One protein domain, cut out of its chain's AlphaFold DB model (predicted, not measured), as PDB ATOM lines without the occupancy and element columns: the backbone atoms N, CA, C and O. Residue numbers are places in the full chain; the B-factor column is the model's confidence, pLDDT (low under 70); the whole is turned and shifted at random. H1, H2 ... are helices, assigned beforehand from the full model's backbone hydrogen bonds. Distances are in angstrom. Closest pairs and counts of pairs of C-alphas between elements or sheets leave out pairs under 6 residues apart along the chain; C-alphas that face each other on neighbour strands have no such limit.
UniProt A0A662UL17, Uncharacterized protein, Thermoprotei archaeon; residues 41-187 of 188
ATOM      1  N   PRO A  41     -56.681  13.245 -15.828       66.69
ATOM      2  CA  PRO A  41     -56.041  12.965 -14.541       66.69
ATOM      3  C   PRO A  41     -55.589  11.499 -14.393       66.69
ATOM      4  O   PRO A  41     -54.400  11.285 -14.187       66.69
ATOM      5  N   PRO A  42     -56.424  10.471 -14.671       70.38
ATOM      6  CA  PRO A  42     -55.984   9.074 -14.561       70.38
ATOM      7  C   PRO A  42     -54.834   8.690 -15.508       70.38
ATOM      8  O   PRO A  42     -54.001   7.848 -15.176       70.38
ATOM      9  N   MET A  43     -54.778   9.280 -16.711       65.62
ATOM     10  CA  MET A  43     -53.679   9.045 -17.658       65.62
ATOM     11  C   MET A  43     -52.386   9.734 -17.215       65.62
ATOM     12  O   MET A  43     -51.304   9.177 -17.400       65.62
ATOM     13  N   ALA A  44     -52.500  10.934 -16.645       65.88
ATOM     14  CA  ALA A  44     -51.379  11.645 -16.057       65.88
ATOM     15  C   ALA A  44     -50.839  10.904 -14.825       65.88
ATOM     16  O   ALA A  44     -49.625  10.787 -14.703       65.88
ATOM     17  N   ASP A  45     -51.707  10.307 -14.002       69.25
ATOM     18  CA  ASP A  45     -51.310   9.469 -12.866       69.25
ATOM     19  C   ASP A  45     -50.635   8.162 -13.318       69.25
ATOM     20  O   ASP A  45     -49.568   7.814 -12.830       69.25
ATOM     21  N   THR A  46     -51.156   7.487 -14.351       68.62
ATOM     22  CA  THR A  46     -50.501   6.282 -14.913       68.62
ATOM     23  C   THR A  46     -49.109   6.599 -15.490       68.62
ATOM     24  O   THR A  46     -48.164   5.816 -15.377       68.62
ATOM     25  N   ALA A  47     -48.962   7.757 -16.142       63.00
ATOM     26  CA  ALA A  47     -47.664   8.220 -16.630       63.00
ATOM     27  C   ALA A  47     -46.735   8.627 -15.472       63.00
ATOM     28  O   ALA A  47     -45.523   8.412 -15.542       63.00
ATOM     29  N   TYR A  48     -47.310   9.172 -14.401       68.88
ATOM     30  CA  TYR A  48     -46.611   9.502 -13.172       68.88
ATOM     31  C   TYR A  48     -46.113   8.252 -12.431       68.88
ATOM     32  O   TYR A  48     -44.977   8.264 -11.973       68.88
ATOM     33  N   ASP A  49     -46.844   7.137 -12.426       65.94
ATOM     34  CA  ASP A  49     -46.365   5.861 -11.865       65.94
ATOM     35  C   ASP A  49     -45.082   5.373 -12.558       65.94
ATOM     36  O   ASP A  49     -44.107   4.984 -11.912       65.94
ATOM     37  N   SER A  50     -45.034   5.481 -13.892       61.94
ATOM     38  CA  SER A  50     -43.830   5.160 -14.681       61.94
ATOM     39  C   SER A  50     -42.661   6.103 -14.351       61.94
ATOM     40  O   SER A  50     -41.485   5.719 -14.389       61.94
ATOM     41  N   TYR A  51     -42.975   7.353 -14.005       64.25
ATOM     42  CA  TYR A  51     -42.013   8.312 -13.477       64.25
ATOM     43  C   TYR A  51     -41.543   7.927 -12.064       64.25
ATOM     44  O   TYR A  51     -40.339   7.972 -11.825       64.25
ATOM     45  N   VAL A  52     -42.434   7.525 -11.150       63.91
ATOM     46  CA  VAL A  52     -42.097   7.131  -9.771       63.91
ATOM     47  C   VAL A  52     -41.140   5.943  -9.778       63.91
ATOM     48  O   VAL A  52     -40.134   5.960  -9.070       63.91
ATOM     49  N   GLU A  53     -41.381   4.955 -10.639       63.34
ATOM     50  CA  GLU A  53     -40.481   3.812 -10.824       63.34
ATOM     51  C   GLU A  53     -39.097   4.255 -11.334       63.34
ATOM     52  O   GLU A  53     -38.061   3.851 -10.799       63.34
ATOM     53  N   SER A  54     -39.068   5.170 -12.308       57.31
ATOM     54  CA  SER A  54     -37.825   5.758 -12.829       57.31
ATOM     55  C   SER A  54     -37.088   6.595 -11.773       57.31
ATOM     56  O   SER A  54     -35.858   6.579 -11.714       57.31
ATOM     57  N   ALA A  55     -37.828   7.314 -10.926       56.25
ATOM     58  CA  ALA A  55     -37.312   8.139  -9.842       56.25
ATOM     59  C   ALA A  55     -36.706   7.281  -8.729       56.25
ATOM     60  O   ALA A  55     -35.595   7.564  -8.288       56.25
ATOM     61  N   SER A  56     -37.397   6.211  -8.322       57.66
ATOM     62  CA  SER A  56     -36.901   5.242  -7.341       57.66
ATOM     63  C   SER A  56     -35.633   4.570  -7.847       57.66
ATOM     64  O   SER A  56     -34.634   4.550  -7.138       57.66
ATOM     65  N   PHE A  57     -35.623   4.114  -9.103       60.44
ATOM     66  CA  PHE A  57     -34.428   3.539  -9.719       60.44
ATOM     67  C   PHE A  57     -33.250   4.526  -9.730       60.44
ATOM     68  O   PHE A  57     -32.135   4.163  -9.364       60.44
ATOM     69  N   LEU A  58     -33.477   5.788 -10.111       56.34
ATOM     70  CA  LEU A  58     -32.431   6.814 -10.093       56.34
ATOM     71  C   LEU A  58     -31.955   7.134  -8.668       56.34
ATOM     72  O   LEU A  58     -30.757   7.336  -8.474       56.34
ATOM     73  N   ALA A  59     -32.861   7.162  -7.688       55.81
ATOM     74  CA  ALA A  59     -32.549   7.364  -6.274       55.81
ATOM     75  C   ALA A  59     -31.748   6.188  -5.687       55.81
ATOM     76  O   ALA A  59     -30.814   6.405  -4.917       55.81
ATOM     77  N   ASP A  60     -32.056   4.958  -6.093       58.34
ATOM     78  CA  ASP A  60     -31.325   3.754  -5.707       58.34
ATOM     79  C   ASP A  60     -29.944   3.703  -6.367       58.34
ATOM     80  O   ASP A  60     -28.956   3.410  -5.699       58.34
ATOM     81  N   GLU A  61     -29.831   4.071  -7.646       54.56
ATOM     82  CA  GLU A  61     -28.538   4.233  -8.322       54.56
ATOM     83  C   GLU A  61     -27.700   5.334  -7.651       54.56
ATOM     84  O   GLU A  61     -26.489   5.173  -7.484       54.56
ATOM     85  N   LEU A  62     -28.330   6.421  -7.198       56.28
ATOM     86  CA  LEU A  62     -27.712   7.492  -6.406       56.28
ATOM     87  C   LEU A  62     -27.213   6.991  -5.046       56.28
ATOM     88  O   LEU A  62     -26.062   7.241  -4.678       56.28
ATOM     89  N   ALA A  63     -28.044   6.251  -4.314       56.41
ATOM     90  CA  ALA A  63     -27.708   5.693  -3.008       56.41
ATOM     91  C   ALA A  63     -26.622   4.610  -3.104       56.41
ATOM     92  O   ALA A  63     -25.683   4.606  -2.304       56.41
ATOM     93  N   TRP A  64     -26.712   3.727  -4.102       53.78
ATOM     94  CA  TRP A  64     -25.721   2.691  -4.387       53.78
ATOM     95  C   TRP A  64     -24.382   3.299  -4.793       53.78
ATOM     96  O   TRP A  64     -23.341   2.889  -4.282       53.78
ATOM     97  N   THR A  65     -24.410   4.325  -5.648       47.91
ATOM     98  CA  THR A  65     -23.244   5.151  -5.980       47.91
ATOM     99  C   THR A  65     -22.645   5.681  -4.677       47.91
ATOM    100  O   THR A  65     -21.525   5.307  -4.342       47.91
ATOM    101  N   ARG A  66     -23.401   6.429  -3.863       55.44
ATOM    102  CA  ARG A  66     -22.933   6.974  -2.574       55.44
ATOM    103  C   ARG A  66     -22.259   5.919  -1.681       55.44
ATOM    104  O   ARG A  66     -21.139   6.140  -1.228       55.44
ATOM    105  N   GLN A  67     -22.901   4.765  -1.485       51.72
ATOM    106  CA  GLN A  67     -22.379   3.666  -0.661       51.72
ATOM    107  C   GLN A  67     -21.110   3.037  -1.243       51.72
ATOM    108  O   GLN A  67     -20.158   2.798  -0.513       51.72
ATOM    109  N   TYR A  68     -21.052   2.789  -2.553       45.91
ATOM    110  CA  TYR A  68     -19.866   2.228  -3.208       45.91
ATOM    111  C   TYR A  68     -18.630   3.139  -3.060       45.91
ATOM    112  O   TYR A  68     -17.496   2.651  -3.035       45.91
ATOM    113  N   PHE A  69     -18.830   4.454  -2.926       46.31
ATOM    114  CA  PHE A  69     -17.756   5.445  -2.804       46.31
ATOM    115  C   PHE A  69     -17.351   5.783  -1.363       46.31
ATOM    116  O   PHE A  69     -16.215   6.211  -1.168       46.31
ATOM    117  N   GLU A  70     -18.190   5.500  -0.359       46.81
ATOM    118  CA  GLU A  70     -17.824   5.553   1.072       46.81
ATOM    119  C   GLU A  70     -16.643   4.618   1.417       46.81
ATOM    120  O   GLU A  70     -15.891   4.876   2.354       46.81
ATOM    121  N   TYR A  71     -16.428   3.565   0.620       51.34
ATOM    122  CA  TYR A  71     -15.376   2.563   0.828       51.34
ATOM    123  C   TYR A  71     -14.096   2.780  -0.008       51.34
ATOM    124  O   TYR A  71     -13.208   1.924   0.023       51.34
ATOM    125  N   GLN A  72     -13.952   3.886  -0.759       42.03
ATOM    126  CA  GLN A  72     -12.742   4.165  -1.561       42.03
ATOM    127  C   GLN A  72     -11.919   5.353  -1.014       42.03
ATOM    128  O   GLN A  72     -12.484   6.390  -0.677       42.03
ATOM    129  N   PRO A  73     -10.574   5.251  -0.948       44.91
ATOM    130  CA  PRO A  73      -9.732   6.267  -0.316       44.91
ATOM    131  C   PRO A  73      -9.695   7.624  -1.051       44.91
ATOM    132  O   PRO A  73      -9.682   7.713  -2.279       44.91
ATOM    133  N   ILE A  74      -9.583   8.674  -0.232       45.84
ATOM    134  CA  ILE A  74      -9.886  10.108  -0.429       45.84
ATOM    135  C   ILE A  74      -9.029  10.863  -1.477       45.84
ATOM    136  O   ILE A  74      -9.333  12.001  -1.825       45.84
ATOM    137  N   ASN A  75      -8.012  10.254  -2.091       43.72
ATOM    138  CA  ASN A  75      -7.082  10.954  -3.004       43.72
ATOM    139  C   ASN A  75      -7.650  11.299  -4.408       43.72
ATOM    140  O   ASN A  75      -6.891  11.607  -5.325       43.72
ATOM    141  N   LYS A  76      -8.976  11.262  -4.606       45.62
ATOM    142  CA  LYS A  76      -9.663  11.539  -5.883       45.62
ATOM    143  C   LYS A  76     -10.752  12.610  -5.734       45.62
ATOM    144  O   LYS A  76     -11.925  12.369  -6.015       45.62
ATOM    145  N   THR A  77     -10.372  13.820  -5.346       54.75
ATOM    146  CA  THR A  77     -11.260  14.998  -5.260       54.75
ATOM    147  C   THR A  77     -12.020  15.300  -6.566       54.75
ATOM    148  O   THR A  77     -13.145  15.778  -6.514       54.75
ATOM    149  N   SER A  78     -11.506  14.912  -7.743       53.41
ATOM    150  CA  SER A  78     -12.223  15.054  -9.027       53.41
ATOM    151  C   SER A  78     -13.428  14.115  -9.196       53.41
ATOM    152  O   SER A  78     -14.353  14.418  -9.947       53.41
ATOM    153  N   THR A  79     -13.445  12.971  -8.505       59.50
ATOM    154  CA  THR A  79     -14.501  11.957  -8.666       59.50
ATOM    155  C   THR A  79     -15.768  12.336  -7.896       59.50
ATOM    156  O   THR A  79     -16.865  12.149  -8.415       59.50
ATOM    157  N   LEU A  80     -15.621  12.959  -6.721       61.19
ATOM    158  CA  LEU A  80     -16.742  13.459  -5.918       61.19
ATOM    159  C   LEU A  80     -17.495  14.580  -6.653       61.19
ATOM    160  O   LEU A  80     -18.716  14.527  -6.792       61.19
ATOM    161  N   ALA A  81     -16.773  15.548  -7.225       60.50
ATOM    162  CA  ALA A  81     -17.397  16.633  -7.981       60.50
ATOM    163  C   ALA A  81     -18.168  16.142  -9.222       60.50
ATOM    164  O   ALA A  81     -19.269  16.620  -9.493       60.50
ATOM    165  N   LEU A  82     -17.643  15.143  -9.943       63.56
ATOM    166  CA  LEU A  82     -18.330  14.513 -11.081       63.56
ATOM    167  C   LEU A  82     -19.625  13.787 -10.684       63.56
ATOM    168  O   LEU A  82     -20.591  13.770 -11.454       63.56
ATOM    169  N   GLN A  83     -19.659  13.190  -9.496       62.88
ATOM    170  CA  GLN A  83     -20.833  12.478  -8.991       62.88
ATOM    171  C   GLN A  83     -21.942  13.441  -8.593       62.88
ATOM    172  O   GLN A  83     -23.082  13.279  -9.031       62.88
ATOM    173  N   HIS A  84     -21.614  14.494  -7.845       67.38
ATOM    174  CA  HIS A  84     -22.587  15.533  -7.521       67.38
ATOM    175  C   HIS A  84     -23.081  16.246  -8.785       67.38
ATOM    176  O   HIS A  84     -24.282  16.448  -8.924       67.38
ATOM    177  N   LEU A  85     -22.209  16.514  -9.768       68.81
ATOM    178  CA  LEU A  85     -22.624  17.036 -11.079       68.81
ATOM    179  C   LEU A  85     -23.642  16.125 -11.780       68.81
ATOM    180  O   LEU A  85     -24.643  16.610 -12.304       68.81
ATOM    181  N   THR A  86     -23.419  14.811 -11.766       69.38
ATOM    182  CA  THR A  86     -24.380  13.834 -12.308       69.38
ATOM    183  C   THR A  86     -25.696  13.844 -11.527       69.38
ATOM    184  O   THR A  86     -26.768  13.819 -12.126       69.38
ATOM    185  N   THR A  87     -25.619  13.949 -10.201       69.88
ATOM    186  CA  THR A  87     -26.773  13.997  -9.291       69.88
ATOM    187  C   THR A  87     -27.651  15.211  -9.577       69.88
ATOM    188  O   THR A  87     -28.845  15.068  -9.823       69.88
ATOM    189  N   ILE A  88     -27.051  16.401  -9.648       69.88
ATOM    190  CA  ILE A  88     -27.744  17.660  -9.958       69.88
ATOM    191  C   ILE A  88     -28.403  17.583 -11.335       69.88
ATOM    192  O   ILE A  88     -29.572  17.933 -11.484       69.88
ATOM    193  N   LYS A  89     -27.674  17.083 -12.341       76.62
ATOM    194  CA  LYS A  89     -28.209  16.898 -13.693       76.62
ATOM    195  C   LYS A  89     -29.441  15.990 -13.686       76.62
ATOM    196  O   LYS A  89     -30.439  16.312 -14.326       76.62
ATOM    197  N   ASN A  90     -29.379  14.868 -12.975       70.31
ATOM    198  CA  ASN A  90     -30.490  13.923 -12.899       70.31
ATOM    199  C   ASN A  90     -31.691  14.523 -12.155       70.31
ATOM    200  O   ASN A  90     -32.816  14.349 -12.612       70.31
ATOM    201  N   MET A  91     -31.462  15.286 -11.080       72.44
ATOM    202  CA  MET A  91     -32.517  16.009 -10.358       72.44
ATOM    203  C   MET A  91     -33.217  17.053 -11.240       72.44
ATOM    204  O   MET A  91     -34.444  17.140 -11.221       72.44
ATOM    205  N   ALA A  92     -32.466  17.794 -12.063       70.25
ATOM    206  CA  ALA A  92     -33.040  18.734 -13.028       70.25
ATOM    207  C   ALA A  92     -33.935  18.014 -14.053       70.25
ATOM    208  O   ALA A  92     -35.088  18.388 -14.247       70.25
ATOM    209  N   ILE A  93     -33.440  16.929 -14.660       69.19
ATOM    210  CA  ILE A  93     -34.204  16.125 -15.630       69.19
ATOM    211  C   ILE A  93     -35.495  15.590 -14.999       69.19
ATOM    212  O   ILE A  93     -36.569  15.695 -15.589       69.19
ATOM    213  N   LEU A  94     -35.388  15.046 -13.789       69.25
ATOM    214  CA  LEU A  94     -36.506  14.476 -13.054       69.25
ATOM    215  C   LEU A  94     -37.590  15.529 -12.778       69.25
ATOM    216  O   LEU A  94     -38.748  15.324 -13.136       69.25
ATOM    217  N   SER A  95     -37.203  16.688 -12.233       70.50
ATOM    218  CA  SER A  95     -38.110  17.810 -11.962       70.50
ATOM    219  C   SER A  95     -38.796  18.324 -13.235       70.50
ATOM    220  O   SER A  95     -39.993  18.615 -13.217       70.50
ATOM    221  N   SER A  96     -38.066  18.399 -14.354       74.25
ATOM    222  CA  SER A  96     -38.617  18.795 -15.658       74.25
ATOM    223  C   SER A  96     -39.703  17.830 -16.143       74.25
ATOM    224  O   SER A  96     -40.768  18.262 -16.586       74.25
ATOM    225  N   HIS A  97     -39.474  16.519 -16.001       71.56
ATOM    226  CA  HIS A  97     -40.443  15.502 -16.404       71.56
ATOM    227  C   HIS A  97     -41.732  15.557 -15.576       71.56
ATOM    228  O   HIS A  97     -42.812  15.553 -16.168       71.56
ATOM    229  N   ILE A  98     -41.653  15.684 -14.242       69.38
ATOM    230  CA  ILE A  98     -42.857  15.860 -13.401       69.38
ATOM    231  C   ILE A  98     -43.643  17.083 -13.869       69.38
ATOM    232  O   ILE A  98     -44.861  17.025 -14.025       69.38
ATOM    233  N   ALA A  99     -42.943  18.185 -14.142       74.56
ATOM    234  CA  ALA A  99     -43.574  19.426 -14.551       74.56
ATOM    235  C   ALA A  99     -44.326  19.310 -15.885       74.56
ATOM    236  O   ALA A  99     -45.309  20.016 -16.100       74.56
ATOM    237  N   THR A 100     -43.890  18.444 -16.803       73.19
ATOM    238  CA  THR A 100     -44.639  18.165 -18.035       73.19
ATOM    239  C   THR A 100     -45.998  17.543 -17.732       73.19
ATOM    240  O   THR A 100     -47.003  18.029 -18.249       73.19
ATOM    241  N   PHE A 101     -46.037  16.493 -16.911       68.38
ATOM    242  CA  PHE A 101     -47.285  15.793 -16.596       68.38
ATOM    243  C   PHE A 101     -48.202  16.652 -15.733       68.38
ATOM    244  O   PHE A 101     -49.387  16.780 -16.032       68.38
ATOM    245  N   LEU A 102     -47.633  17.330 -14.734       74.56
ATOM    246  CA  LEU A 102     -48.375  18.233 -13.865       74.56
ATOM    247  C   LEU A 102     -49.010  19.381 -14.655       74.56
ATOM    248  O   LEU A 102     -50.112  19.793 -14.334       74.56
ATOM    249  N   ASN A 103     -48.397  19.836 -15.754       80.69
ATOM    250  CA  ASN A 103     -48.958  20.893 -16.604       80.69
ATOM    251  C   ASN A 103     -50.265  20.492 -17.310       80.69
ATOM    252  O   ASN A 103     -50.976  21.367 -17.796       80.69
ATOM    253  N   LEU A 104     -50.561  19.193 -17.412       71.38
ATOM    254  CA  LEU A 104     -51.828  18.698 -17.957       71.38
ATOM    255  C   LEU A 104     -52.973  18.762 -16.932       71.38
ATOM    256  O   LEU A 104     -54.131  18.670 -17.332       71.38
ATOM    257  N   ILE A 105     -52.650  18.919 -15.644       76.12
ATOM    258  CA  ILE A 105     -53.600  18.938 -14.522       76.12
ATOM    259  C   ILE A 105     -53.644  20.339 -13.896       76.12
ATOM    260  O   ILE A 105     -54.688  20.982 -13.873       76.12
ATOM    261  N   ASP A 106     -52.489  20.828 -13.443       84.50
ATOM    262  CA  ASP A 106     -52.300  22.086 -12.724       84.50
ATOM    263  C   ASP A 106     -51.089  22.861 -13.298       84.50
ATOM    264  O   ASP A 106     -49.929  22.629 -12.924       84.50
ATOM    265  N   PRO A 107     -51.331  23.803 -14.231       83.81
ATOM    266  CA  PRO A 107     -50.274  24.598 -14.854       83.81
ATOM    267  C   PRO A 107     -49.499  25.493 -13.879       83.81
ATOM    268  O   PRO A 107     -48.336  25.807 -14.144       83.81
ATOM    269  N   ALA A 108     -50.116  25.919 -12.772       87.81
ATOM    270  CA  ALA A 108     -49.460  26.779 -11.792       87.81
ATOM    271  C   ALA A 108     -48.384  25.988 -11.038       87.81
ATOM    272  O   ALA A 108     -47.207  26.366 -11.066       87.81
ATOM    273  N   LYS A 109     -48.757  24.820 -10.503       89.00
ATOM    274  CA  LYS A 109     -47.818  23.891  -9.857       89.00
ATOM    275  C   LYS A 109     -46.715  23.418 -10.807       89.00
ATOM    276  O   LYS A 109     -45.537  23.338 -10.447       89.00
ATOM    277  N   ALA A 110     -47.064  23.159 -12.067       84.31
ATOM    278  CA  ALA A 110     -46.086  22.806 -13.091       84.31
ATOM    279  C   ALA A 110     -45.043  23.909 -13.322       84.31
ATOM    280  O   ALA A 110     -43.865  23.621 -13.536       84.31
ATOM    281  N   SER A 111     -45.456  25.175 -13.263       87.94
ATOM    282  CA  SER A 111     -44.560  26.320 -13.431       87.94
ATOM    283  C   SER A 111     -43.508  26.409 -12.317       87.94
ATOM    284  O   SER A 111     -42.329  26.659 -12.594       87.94
ATOM    285  N   GLN A 112     -43.893  26.121 -11.068       90.62
ATOM    286  CA  GLN A 112     -42.962  26.040  -9.934       90.62
ATOM    287  C   GLN A 112     -41.906  24.947 -10.167       90.62
ATOM    288  O   GLN A 112     -40.706  25.219 -10.104       90.62
ATOM    289  N   LEU A 113     -42.318  23.732 -10.553       87.25
ATOM    290  CA  LEU A 113     -41.377  22.640 -10.850       87.25
ATOM    291  C   LEU A 113     -40.457  22.928 -12.043       87.25
ATOM    292  O   LEU A 113     -39.279  22.560 -12.009       87.25
ATOM    293  N   ARG A 114     -40.949  23.613 -13.085       89.25
ATOM    294  CA  ARG A 114     -40.095  24.089 -14.190       89.25
ATOM    295  C   ARG A 114     -39.059  25.085 -13.698       89.25
ATOM    296  O   ARG A 114     -37.906  25.003 -14.104       89.25
ATOM    297  N   THR A 115     -39.449  26.000 -12.818       91.06
ATOM    298  CA  THR A 115     -38.536  26.995 -12.245       91.06
ATOM    299  C   THR A 115     -37.429  26.315 -11.442       91.06
ATOM    300  O   THR A 115     -36.250  26.558 -11.700       91.06
ATOM    301  N   ALA A 116     -37.791  25.386 -10.553       89.12
ATOM    302  CA  ALA A 116     -36.823  24.593  -9.799       89.12
ATOM    303  C   ALA A 116     -35.878  23.793 -10.716       89.12
ATOM    304  O   ALA A 116     -34.660  23.803 -10.530       89.12
ATOM    305  N   SER A 117     -36.427  23.160 -11.759       87.62
ATOM    306  CA  SER A 117     -35.653  22.435 -12.773       87.62
ATOM    307  C   SER A 117     -34.644  23.333 -13.490       87.62
ATOM    308  O   SER A 117     -33.485  22.951 -13.648       87.62
ATOM    309  N   LEU A 118     -35.066  24.521 -13.929       89.62
ATOM    310  CA  LEU A 118     -34.203  25.474 -14.627       89.62
ATOM    311  C   LEU A 118     -33.083  25.989 -13.718       89.62
ATOM    312  O   LEU A 118     -31.956  26.162 -14.179       89.62
ATOM    313  N   ASN A 119     -33.366  26.211 -12.434       92.50
ATOM    314  CA  ASN A 119     -32.351  26.608 -11.461       92.50
ATOM    315  C   ASN A 119     -31.288  25.516 -11.277       92.50
ATOM    316  O   ASN A 119     -30.094  25.809 -11.330       92.50
ATOM    317  N   LEU A 120     -31.708  24.252 -11.141       88.88
ATOM    318  CA  LEU A 120     -30.793  23.108 -11.054       88.88
ATOM    319  C   LEU A 120     -29.962  22.923 -12.330       88.88
ATOM    320  O   LEU A 120     -28.768  22.635 -12.251       88.88
ATOM    321  N   GLU A 121     -30.568  23.107 -13.504       86.62
ATOM    322  CA  GLU A 121     -29.865  23.012 -14.785       86.62
ATOM    323  C   GLU A 121     -28.807  24.113 -14.938       86.62
ATOM    324  O   GLU A 121     -27.672  23.822 -15.326       86.62
ATOM    325  N   LYS A 122     -29.146  25.359 -14.586       90.38
ATOM    326  CA  LYS A 122     -28.193  26.478 -14.577       90.38
ATOM    327  C   LYS A 122     -27.040  26.214 -13.614       90.38
ATOM    328  O   LYS A 122     -25.886  26.297 -14.034       90.38
ATOM    329  N   PHE A 123     -27.345  25.793 -12.384       90.38
ATOM    330  CA  PHE A 123     -26.345  25.421 -11.382       90.38
ATOM    331  C   PHE A 123     -25.387  24.352 -11.918       90.38
ATOM    332  O   PHE A 123     -24.166  24.506 -11.868       90.38
ATOM    333  N   TYR A 124     -25.930  23.278 -12.501       88.88
ATOM    334  CA  TYR A 124     -25.136  22.228 -13.136       88.88
ATOM    335  C   TYR A 124     -24.247  22.771 -14.263       88.88
ATOM    336  O   TYR A 124     -23.074  22.405 -14.344       88.88
ATOM    337  N   GLY A 125     -24.785  23.625 -15.137       82.88
ATOM    338  CA  GLY A 125     -24.041  24.227 -16.241       82.88
ATOM    339  C   GLY A 125     -22.847  25.055 -15.763       82.88
ATOM    340  O   GLY A 125     -21.729  24.864 -16.251       82.88
ATOM    341  N   GLU A 126     -23.067  25.918 -14.770       90.44
ATOM    342  CA  GLU A 126     -22.036  26.751 -14.142       90.44
ATOM    343  C   GLU A 126     -20.969  25.895 -13.460       90.44
ATOM    344  O   GLU A 126     -19.773  26.016 -13.744       90.44
ATOM    345  N   LEU A 127     -21.398  24.948 -12.628       86.12
ATOM    346  CA  LEU A 127     -20.505  24.067 -11.890       86.12
ATOM    347  C   LEU A 127     -19.690  23.162 -12.825       86.12
ATOM    348  O   LEU A 127     -18.503  22.936 -12.583       86.12
ATOM    349  N   LYS A 128     -20.276  22.688 -13.932       84.25
ATOM    350  CA  LYS A 128     -19.565  21.925 -14.969       84.25
ATOM    351  C   LYS A 128     -18.497  22.780 -15.649       84.25
ATOM    352  O   LYS A 128     -17.390  22.293 -15.888       84.25
ATOM    353  N   ALA A 129     -18.807  24.037 -15.966       85.50
ATOM    354  CA  ALA A 129     -17.847  24.957 -16.565       85.50
ATOM    355  C   ALA A 129     -16.672  25.254 -15.617       85.50
ATOM    356  O   ALA A 129     -15.526  25.307 -16.072       85.50
ATOM    357  N   ILE A 130     -16.939  25.393 -14.312       85.12
ATOM    358  CA  ILE A 130     -15.903  25.518 -13.275       85.12
ATOM    359  C   ILE A 130     -15.085  24.232 -13.202       85.12
ATOM    360  O   ILE A 130     -13.868  24.303 -13.298       85.12
ATOM    361  N   TYR A 131     -15.727  23.066 -13.121       83.31
ATOM    362  CA  TYR A 131     -15.056  21.770 -13.005       83.31
ATOM    363  C   TYR A 131     -14.054  21.506 -14.138       83.31
ATOM    364  O   TYR A 131     -12.961  21.012 -13.882       83.31
ATOM    365  N   ILE A 132     -14.393  21.860 -15.386       79.25
ATOM    366  CA  ILE A 132     -13.487  21.700 -16.540       79.25
ATOM    367  C   ILE A 132     -12.197  22.519 -16.368       79.25
ATOM    368  O   ILE A 132     -11.139  22.094 -16.827       79.25
ATOM    369  N   LYS A 133     -12.280  23.692 -15.729       86.44
ATOM    370  CA  LYS A 133     -11.149  24.613 -15.543       86.44
ATOM    371  C   LYS A 133     -10.391  24.353 -14.239       86.44
ATOM    372  O   LYS A 133      -9.168  24.408 -14.226       86.44
ATOM    373  N   ASP A 134     -11.125  24.097 -13.162       84.62
ATOM    374  CA  ASP A 134     -10.633  23.937 -11.797       84.62
ATOM    375  C   ASP A 134     -11.519  22.936 -11.017       84.62
ATOM    376  O   ASP A 134     -12.515  23.309 -10.379       84.62
ATOM    377  N   PRO A 135     -11.162  21.638 -11.046       79.38
ATOM    378  CA  PRO A 135     -11.891  20.595 -10.328       79.38
ATOM    379  C   PRO A 135     -11.902  20.773  -8.804       79.38
ATOM    380  O   PRO A 135     -12.846  20.334  -8.143       79.38
ATOM    381  N   GLN A 136     -10.865  21.391  -8.224       80.19
ATOM    382  CA  GLN A 136     -10.781  21.589  -6.776       80.19
ATOM    383  C   GLN A 136     -11.761  22.671  -6.332       80.19
ATOM    384  O   GLN A 136     -12.525  22.445  -5.397       80.19
ATOM    385  N   LYS A 137     -11.832  23.791  -7.062       84.81
ATOM    386  CA  LYS A 137     -12.836  24.833  -6.816       84.81
ATOM    387  C   LYS A 137     -14.263  24.295  -6.934       84.81
ATOM    388  O   LYS A 137     -15.082  24.569  -6.059       84.81
ATOM    389  N   ALA A 138     -14.557  23.497  -7.963       83.38
ATOM    390  CA  ALA A 138     -15.868  22.856  -8.101       83.38
ATOM    391  C   ALA A 138     -16.193  21.947  -6.902       83.38
ATOM    392  O   ALA A 138     -17.307  21.983  -6.383       83.38
ATOM    393  N   SER A 139     -15.210  21.179  -6.423       78.12
ATOM    394  CA  SER A 139     -15.368  20.316  -5.244       78.12
ATOM    395  C   SER A 139     -15.699  21.117  -3.983       78.12
ATOM    396  O   SER A 139     -16.595  20.726  -3.241       78.12
ATOM    397  N   THR A 140     -15.037  22.257  -3.770       83.31
ATOM    398  CA  THR A 140     -15.308  23.148  -2.632       83.31
ATOM    399  C   THR A 140     -16.711  23.748  -2.696       83.31
ATOM    400  O   THR A 140     -17.411  23.780  -1.686       83.31
ATOM    401  N   ILE A 141     -17.165  24.195  -3.871       85.06
ATOM    402  CA  ILE A 141     -18.529  24.730  -4.041       85.06
ATOM    403  C   ILE A 141     -19.564  23.663  -3.670       85.06
ATOM    404  O   ILE A 141     -20.500  23.934  -2.921       85.06
ATOM    405  N   ILE A 142     -19.362  22.432  -4.137       81.75
ATOM    406  CA  ILE A 142     -20.248  21.302  -3.843       81.75
ATOM    407  C   ILE A 142     -20.243  20.967  -2.354       81.75
ATOM    408  O   ILE A 142     -21.312  20.841  -1.764       81.75
ATOM    409  N   SER A 143     -19.067  20.860  -1.727       80.88
ATOM    410  CA  SER A 143     -18.978  20.539  -0.300       80.88
ATOM    411  C   SER A 143     -19.650  21.604   0.560       80.88
ATOM    412  O   SER A 143     -20.331  21.276   1.527       80.88
ATOM    413  N   THR A 144     -19.505  22.875   0.176       86.69
ATOM    414  CA  THR A 144     -20.122  24.014   0.874       86.69
ATOM    415  C   THR A 144     -21.648  23.992   0.754       86.69
ATOM    416  O   THR A 144     -22.343  24.425   1.665       86.69
ATOM    417  N   ASN A 145     -22.178  23.427  -0.334       87.62
ATOM    418  CA  ASN A 145     -23.614  23.314  -0.593       87.62
ATOM    419  C   ASN A 145     -24.196  21.923  -0.288       87.62
ATOM    420  O   ASN A 145     -25.359  21.672  -0.600       87.62
ATOM    421  N   ASN A 146     -23.432  21.005   0.314       83.50
ATOM    422  CA  ASN A 146     -23.855  19.610   0.461       83.50
ATOM    423  C   ASN A 146     -25.162  19.461   1.256       83.50
ATOM    424  O   ASN A 146     -26.041  18.705   0.857       83.50
ATOM    425  N   GLU A 147     -25.332  20.219   2.340       87.00
ATOM    426  CA  GLU A 147     -26.571  20.188   3.128       87.00
ATOM    427  C   GLU A 147     -27.789  20.639   2.304       87.00
ATOM    428  O   GLU A 147     -28.864  20.048   2.390       87.00
ATOM    429  N   LEU A 148     -27.616  21.663   1.466       90.50
ATOM    430  CA  LEU A 148     -28.672  22.167   0.596       90.50
ATOM    431  C   LEU A 148     -29.025  21.156  -0.503       90.50
ATOM    432  O   LEU A 148     -30.202  20.931  -0.774       90.50
ATOM    433  N   LEU A 149     -28.018  20.496  -1.083       85.12
ATOM    434  CA  LEU A 149     -28.208  19.420  -2.058       85.12
ATOM    435  C   LEU A 149     -28.986  18.239  -1.461       85.12
ATOM    436  O   LEU A 149     -29.893  17.730  -2.116       85.12
ATOM    437  N   VAL A 150     -28.692  17.855  -0.215       83.31
ATOM    438  CA  VAL A 150     -29.442  16.810   0.502       83.31
ATOM    439  C   VAL A 150     -30.902  17.225   0.707       83.31
ATOM    440  O   VAL A 150     -31.803  16.447   0.411       83.31
ATOM    441  N   LYS A 151     -31.170  18.472   1.118       88.81
ATOM    442  CA  LYS A 151     -32.549  18.977   1.275       88.81
ATOM    443  C   LYS A 151     -33.332  18.980  -0.044       88.81
ATOM    444  O   LYS A 151     -34.533  18.714  -0.038       88.81
ATOM    445  N   ILE A 152     -32.672  19.287  -1.163       88.19
ATOM    446  CA  ILE A 152     -33.276  19.231  -2.503       88.19
ATOM    447  C   ILE A 152     -33.610  17.786  -2.876       88.19
ATOM    448  O   ILE A 152     -34.723  17.524  -3.330       88.19
ATOM    449  N   GLU A 153     -32.676  16.857  -2.660       82.69
ATOM    450  CA  GLU A 153     -32.893  15.429  -2.903       82.69
ATOM    451  C   GLU A 153     -34.074  14.900  -2.079       82.69
ATOM    452  O   GLU A 153     -34.991  14.300  -2.639       82.69
ATOM    453  N   ASP A 154     -34.090  15.169  -0.772       86.62
ATOM    454  CA  ASP A 154     -35.158  14.740   0.132       86.62
ATOM    455  C   ASP A 154     -36.516  15.321  -0.285       86.62
ATOM    456  O   ASP A 154     -37.530  14.619  -0.258       86.62
ATOM    457  N   ASN A 155     -36.553  16.588  -0.715       88.56
ATOM    458  CA  ASN A 155     -37.778  17.204  -1.219       88.56
ATOM    459  C   ASN A 155     -38.254  16.500  -2.501       88.56
ATOM    460  O   ASN A 155     -39.391  16.029  -2.537       88.56
ATOM    461  N   LEU A 156     -37.380  16.322  -3.498       82.44
ATOM    462  CA  LEU A 156     -37.700  15.617  -4.747       82.44
ATOM    463  C   LEU A 156     -38.158  14.174  -4.509       82.44
ATOM    464  O   LEU A 156     -39.124  13.731  -5.126       82.44
ATOM    465  N   ARG A 157     -37.521  13.452  -3.582       78.81
ATOM    466  CA  ARG A 157     -37.932  12.100  -3.183       78.81
ATOM    467  C   ARG A 157     -39.293  12.108  -2.493       78.81
ATOM    468  O   ARG A 157     -40.106  11.225  -2.728       78.81
ATOM    469  N   SER A 158     -39.584  13.117  -1.674       85.94
ATOM    470  CA  SER A 158     -40.908  13.245  -1.059       85.94
ATOM    471  C   SER A 158     -42.012  13.460  -2.099       85.94
ATOM    472  O   SER A 158     -43.135  13.010  -1.882       85.94
ATOM    473  N   LEU A 159     -41.703  14.073  -3.250       82.44
ATOM    474  CA  LEU A 159     -42.679  14.253  -4.325       82.44
ATOM    475  C   LEU A 159     -43.161  12.932  -4.913       82.44
ATOM    476  O   LEU A 159     -44.247  12.940  -5.463       82.44
ATOM    477  N   SER A 160     -42.414  11.827  -4.792       75.00
ATOM    478  CA  SER A 160     -42.839  10.495  -5.248       75.00
ATOM    479  C   SER A 160     -43.614   9.695  -4.195       75.00
ATOM    480  O   SER A 160     -43.913   8.528  -4.419       75.00
ATOM    481  N   SER A 161     -43.888  10.279  -3.020       82.50
ATOM    482  CA  SER A 161     -44.677   9.628  -1.961       82.50
ATOM    483  C   SER A 161     -46.183   9.887  -2.066       82.50
ATOM    484  O   SER A 161     -46.960   9.272  -1.336       82.50
ATOM    485  N   TYR A 162     -46.595  10.786  -2.964       84.75
ATOM    486  CA  TYR A 162     -47.997  11.105  -3.213       84.75
ATOM    487  C   TYR A 162     -48.583  10.138  -4.240       84.75
ATOM    488  O   TYR A 162     -47.901   9.725  -5.173       84.75
ATOM    489  N   SER A 163     -49.848   9.760  -4.050       78.25
ATOM    490  CA  SER A 163     -50.523   8.784  -4.912       78.25
ATOM    491  C   SER A 163     -50.949   9.362  -6.260       78.25
ATOM    492  O   SER A 163     -51.080   8.607  -7.214       78.25
ATOM    493  N   THR A 164     -51.156  10.677  -6.342       82.06
ATOM    494  CA  THR A 164     -51.473  11.384  -7.588       82.06
ATOM    495  C   THR A 164     -50.671  12.679  -7.688       82.06
ATOM    496  O   THR A 164     -50.184  13.216  -6.687       82.06
ATOM    497  N   LEU A 165     -50.544  13.210  -8.906       78.81
ATOM    498  CA  LEU A 165     -49.898  14.507  -9.143       78.81
ATOM    499  C   LEU A 165     -50.676  15.680  -8.529       78.81
ATOM    500  O   LEU A 165     -50.077  16.677  -8.120       78.81
ATOM    501  N   GLU A 166     -52.002  15.567  -8.464       83.44
ATOM    502  CA  GLU A 166     -52.888  16.604  -7.927       83.44
ATOM    503  C   GLU A 166     -52.696  16.784  -6.414       83.44
ATOM    504  O   GLU A 166     -52.707  17.915  -5.915       83.44
ATOM    505  N   ASP A 167     -52.402  15.681  -5.715       88.75
ATOM    506  CA  ASP A 167     -52.178  15.638  -4.268       88.75
ATOM    507  C   ASP A 167     -50.875  16.314  -3.823       88.75
ATOM    508  O   ASP A 167     -50.692  16.560  -2.628       88.75
ATOM    509  N   ILE A 168     -49.962  16.636  -4.750       88.12
ATOM    510  CA  ILE A 168     -48.707  17.308  -4.406       88.12
ATOM    511  C   ILE A 168     -49.027  18.687  -3.802       88.12
ATOM    512  O   ILE A 168     -49.593  19.548  -4.491       88.12
ATOM    513  N   PRO A 169     -48.643  18.951  -2.537       92.50
ATOM    514  CA  PRO A 169     -48.905  20.229  -1.898       92.50
ATOM    515  C   PRO A 169     -48.075  21.331  -2.548       92.50
ATOM    516  O   PRO A 169     -46.869  21.172  -2.746       92.50
ATOM    517  N   GLU A 170     -48.690  22.485  -2.787       91.62
ATOM    518  CA  GLU A 170     -48.004  23.658  -3.341       91.62
ATOM    519  C   GLU A 170     -46.795  24.071  -2.485       91.62
ATOM    520  O   GLU A 170     -45.711  24.308  -3.009       91.62
ATOM    521  N   SER A 171     -46.912  23.971  -1.156       94.31
ATOM    522  CA  SER A 171     -45.819  24.266  -0.222       94.31
ATOM    523  C   SER A 171     -44.563  23.408  -0.431       94.31
ATOM    524  O   SER A 171     -43.467  23.814  -0.047       94.31
ATOM    525  N   ARG A 172     -44.683  22.200  -1.004       92.88
ATOM    526  CA  ARG A 172     -43.515  21.367  -1.347       92.88
ATOM    527  C   ARG A 172     -42.797  21.903  -2.576       92.88
ATOM    528  O   ARG A 172     -41.564  21.913  -2.593       92.88
ATOM    529  N   LEU A 173     -43.571  22.361  -3.555       93.31
ATOM    530  CA  LEU A 173     -43.081  22.936  -4.800       93.31
ATOM    531  C   LEU A 173     -42.429  24.294  -4.549       93.31
ATOM    532  O   LEU A 173     -41.314  24.515  -5.013       93.31
ATOM    533  N   ASP A 174     -43.054  25.141  -3.731       94.00
ATOM    534  CA  ASP A 174     -42.476  26.409  -3.276       94.00
ATOM    535  C   ASP A 174     -41.151  26.193  -2.551       94.00
ATOM    536  O   ASP A 174     -40.143  26.807  -2.900       94.00
ATOM    537  N   ASN A 175     -41.112  25.254  -1.601       96.00
ATOM    538  CA  ASN A 175     -39.879  24.914  -0.897       96.00
ATOM    539  C   ASN A 175     -38.792  24.420  -1.867       96.00
ATOM    540  O   ASN A 175     -37.620  24.745  -1.712       96.00
ATOM    541  N   LEU A 176     -39.146  23.648  -2.899       93.94
ATOM    542  CA  LEU A 176     -38.172  23.208  -3.899       93.94
ATOM    543  C   LEU A 176     -37.648  24.383  -4.744       93.94
ATOM    544  O   LEU A 176     -36.446  24.463  -5.009       93.94
ATOM    545  N   VAL A 177     -38.515  25.316  -5.143       95.38
ATOM    546  CA  VAL A 177     -38.102  26.551  -5.828       95.38
ATOM    547  C   VAL A 177     -37.159  27.363  -4.943       95.38
ATOM    548  O   VAL A 177     -36.115  27.808  -5.418       95.38
ATOM    549  N   GLU A 178     -37.474  27.507  -3.658       97.00
ATOM    550  CA  GLU A 178     -36.641  28.230  -2.700       97.00
ATOM    551  C   GLU A 178     -35.250  27.591  -2.576       97.00
ATOM    552  O   GLU A 178     -34.239  28.255  -2.811       97.00
ATOM    553  N   LEU A 179     -35.187  26.286  -2.292       96.00
ATOM    554  CA  LEU A 179     -33.926  25.560  -2.113       96.00
ATOM    555  C   LEU A 179     -33.049  25.609  -3.374       96.00
ATOM    556  O   LEU A 179     -31.840  25.824  -3.291       96.00
ATOM    557  N   THR A 180     -33.644  25.440  -4.557       94.31
ATOM    558  CA  THR A 180     -32.902  25.477  -5.829       94.31
ATOM    559  C   THR A 180     -32.450  26.889  -6.202       94.31
ATOM    560  O   THR A 180     -31.389  27.051  -6.804       94.31
ATOM    561  N   THR A 181     -33.201  27.917  -5.799       94.94
ATOM    562  CA  THR A 181     -32.800  29.324  -5.943       94.94
ATOM    563  C   THR A 181     -31.612  29.643  -5.037       94.94
ATOM    564  O   THR A 181     -30.620  30.194  -5.508       94.94
ATOM    565  N   GLN A 182     -31.656  29.231  -3.764       94.12
ATOM    566  CA  GLN A 182     -30.523  29.367  -2.838       94.12
ATOM    567  C   GLN A 182     -29.269  28.665  -3.376       94.12
ATOM    568  O   GLN A 182     -28.176  29.227  -3.326       94.12
ATOM    569  N   LEU A 183     -29.429  27.464  -3.946       92.56
ATOM    570  CA  LEU A 183     -28.314  26.700  -4.503       92.56
ATOM    571  C   LEU A 183     -27.658  27.454  -5.659       92.56
ATOM    572  O   LEU A 183     -26.437  27.580  -5.687       92.56
ATOM    573  N   LEU A 184     -28.473  27.993  -6.571       91.88
ATOM    574  CA  LEU A 184     -27.995  28.783  -7.701       91.88
ATOM    575  C   LEU A 184     -27.278  30.065  -7.248       91.88
ATOM    576  O   LEU A 184     -26.250  30.430  -7.818       91.88
ATOM    577  N   HIS A 185     -27.770  30.729  -6.200       90.69
ATOM    578  CA  HIS A 185     -27.102  31.906  -5.640       90.69
ATOM    579  C   HIS A 185     -25.733  31.583  -5.030       90.69
ATOM    580  O   HIS A 185     -24.799  32.361  -5.200       90.69
ATOM    581  N   ASN A 186     -25.580  30.424  -4.389       82.19
ATOM    582  CA  ASN A 186     -24.326  30.020  -3.744       82.19
ATOM    583  C   ASN A 186     -23.231  29.540  -4.723       82.19
ATOM    584  O   ASN A 186     -22.153  29.128  -4.288       82.19
ATOM    585  N   THR A 187     -23.499  29.552  -6.030       72.31
ATOM    586  CA  THR A 187     -22.525  29.255  -7.105       72.31
ATOM    587  C   THR A 187     -21.767  30.481  -7.599       72.31
ATOM    588  O   THR A 187     -20.705  30.320  -8.207       72.31
TER     589      THR A 187
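What this domain is: This is residues 41 to 187 of the 188 residues of an uncharacterized protein of Thermoprotei archaeon (UniProt A0A662UL17). Three long helices, H1, H2 and H3, lie side by side in a row, and two shorter ones, H5 and H6, make a second layer over one face of it; short H4 sits slantwise at one end, on H2 and H3. Residues 70 to 76 stick out. The printed part has 147 residues with six named helices, H1 to H6 in chain order, no named strand, class all helix. It is compact, radius of gyration of the C-alphas 15.8 A, but elongated, 50 by 30 by 21 A.

Where its parts are: Find C-alpha 41 at (-56.041, 12.965, -14.541); from there H1 runs 41.9 A to residue 70. H2, residues 77 to 102, spans 38.2 A, and H3, residues 107 to 133, 39.1 A. Next come H4, residues 135 to 144, H5, residues 146 to 161, 23.2 A, and H6, residues 170 to 185, 22.6 A, ending at C-alpha 185, (-27.102, 31.906, -5.640).

How they stand to each other: H1, H2, H3, H5 and H6 form an up and down bundle, each running against the one before it. Look at Ala 44 and Phe 101, the closest C-alphas of H1 and H2, 5.9 A apart; this hairpin has a shallow tilt of 8 degrees. The hub H2 touches H3 at Ala 99 and Ala 110, closest C-alphas 4.5 A apart, and H4 at Ala 81 and Ser 139, 5.0 A. H3 touches H6, closest C-alphas Ala 116 and Val 177, 4.6 A. H5 touches H6, closest C-alphas Ile 152 and Leu 179, 6.4 A. H1 and H6 are apart. O i to N i+4 pairs are within hydrogen-bond range throughout H1, H4 and H6, and in H2 for 21 of 22, H3 22 of 23, H5 10 of 12.

The domain as a whole: Pro 41 and Asn 75 have the C-alphas farthest apart, 50.3 A. The printed part has no cut and no long link. Look for low pLDDT, under 70, in 51 residues, among them 43 to 88.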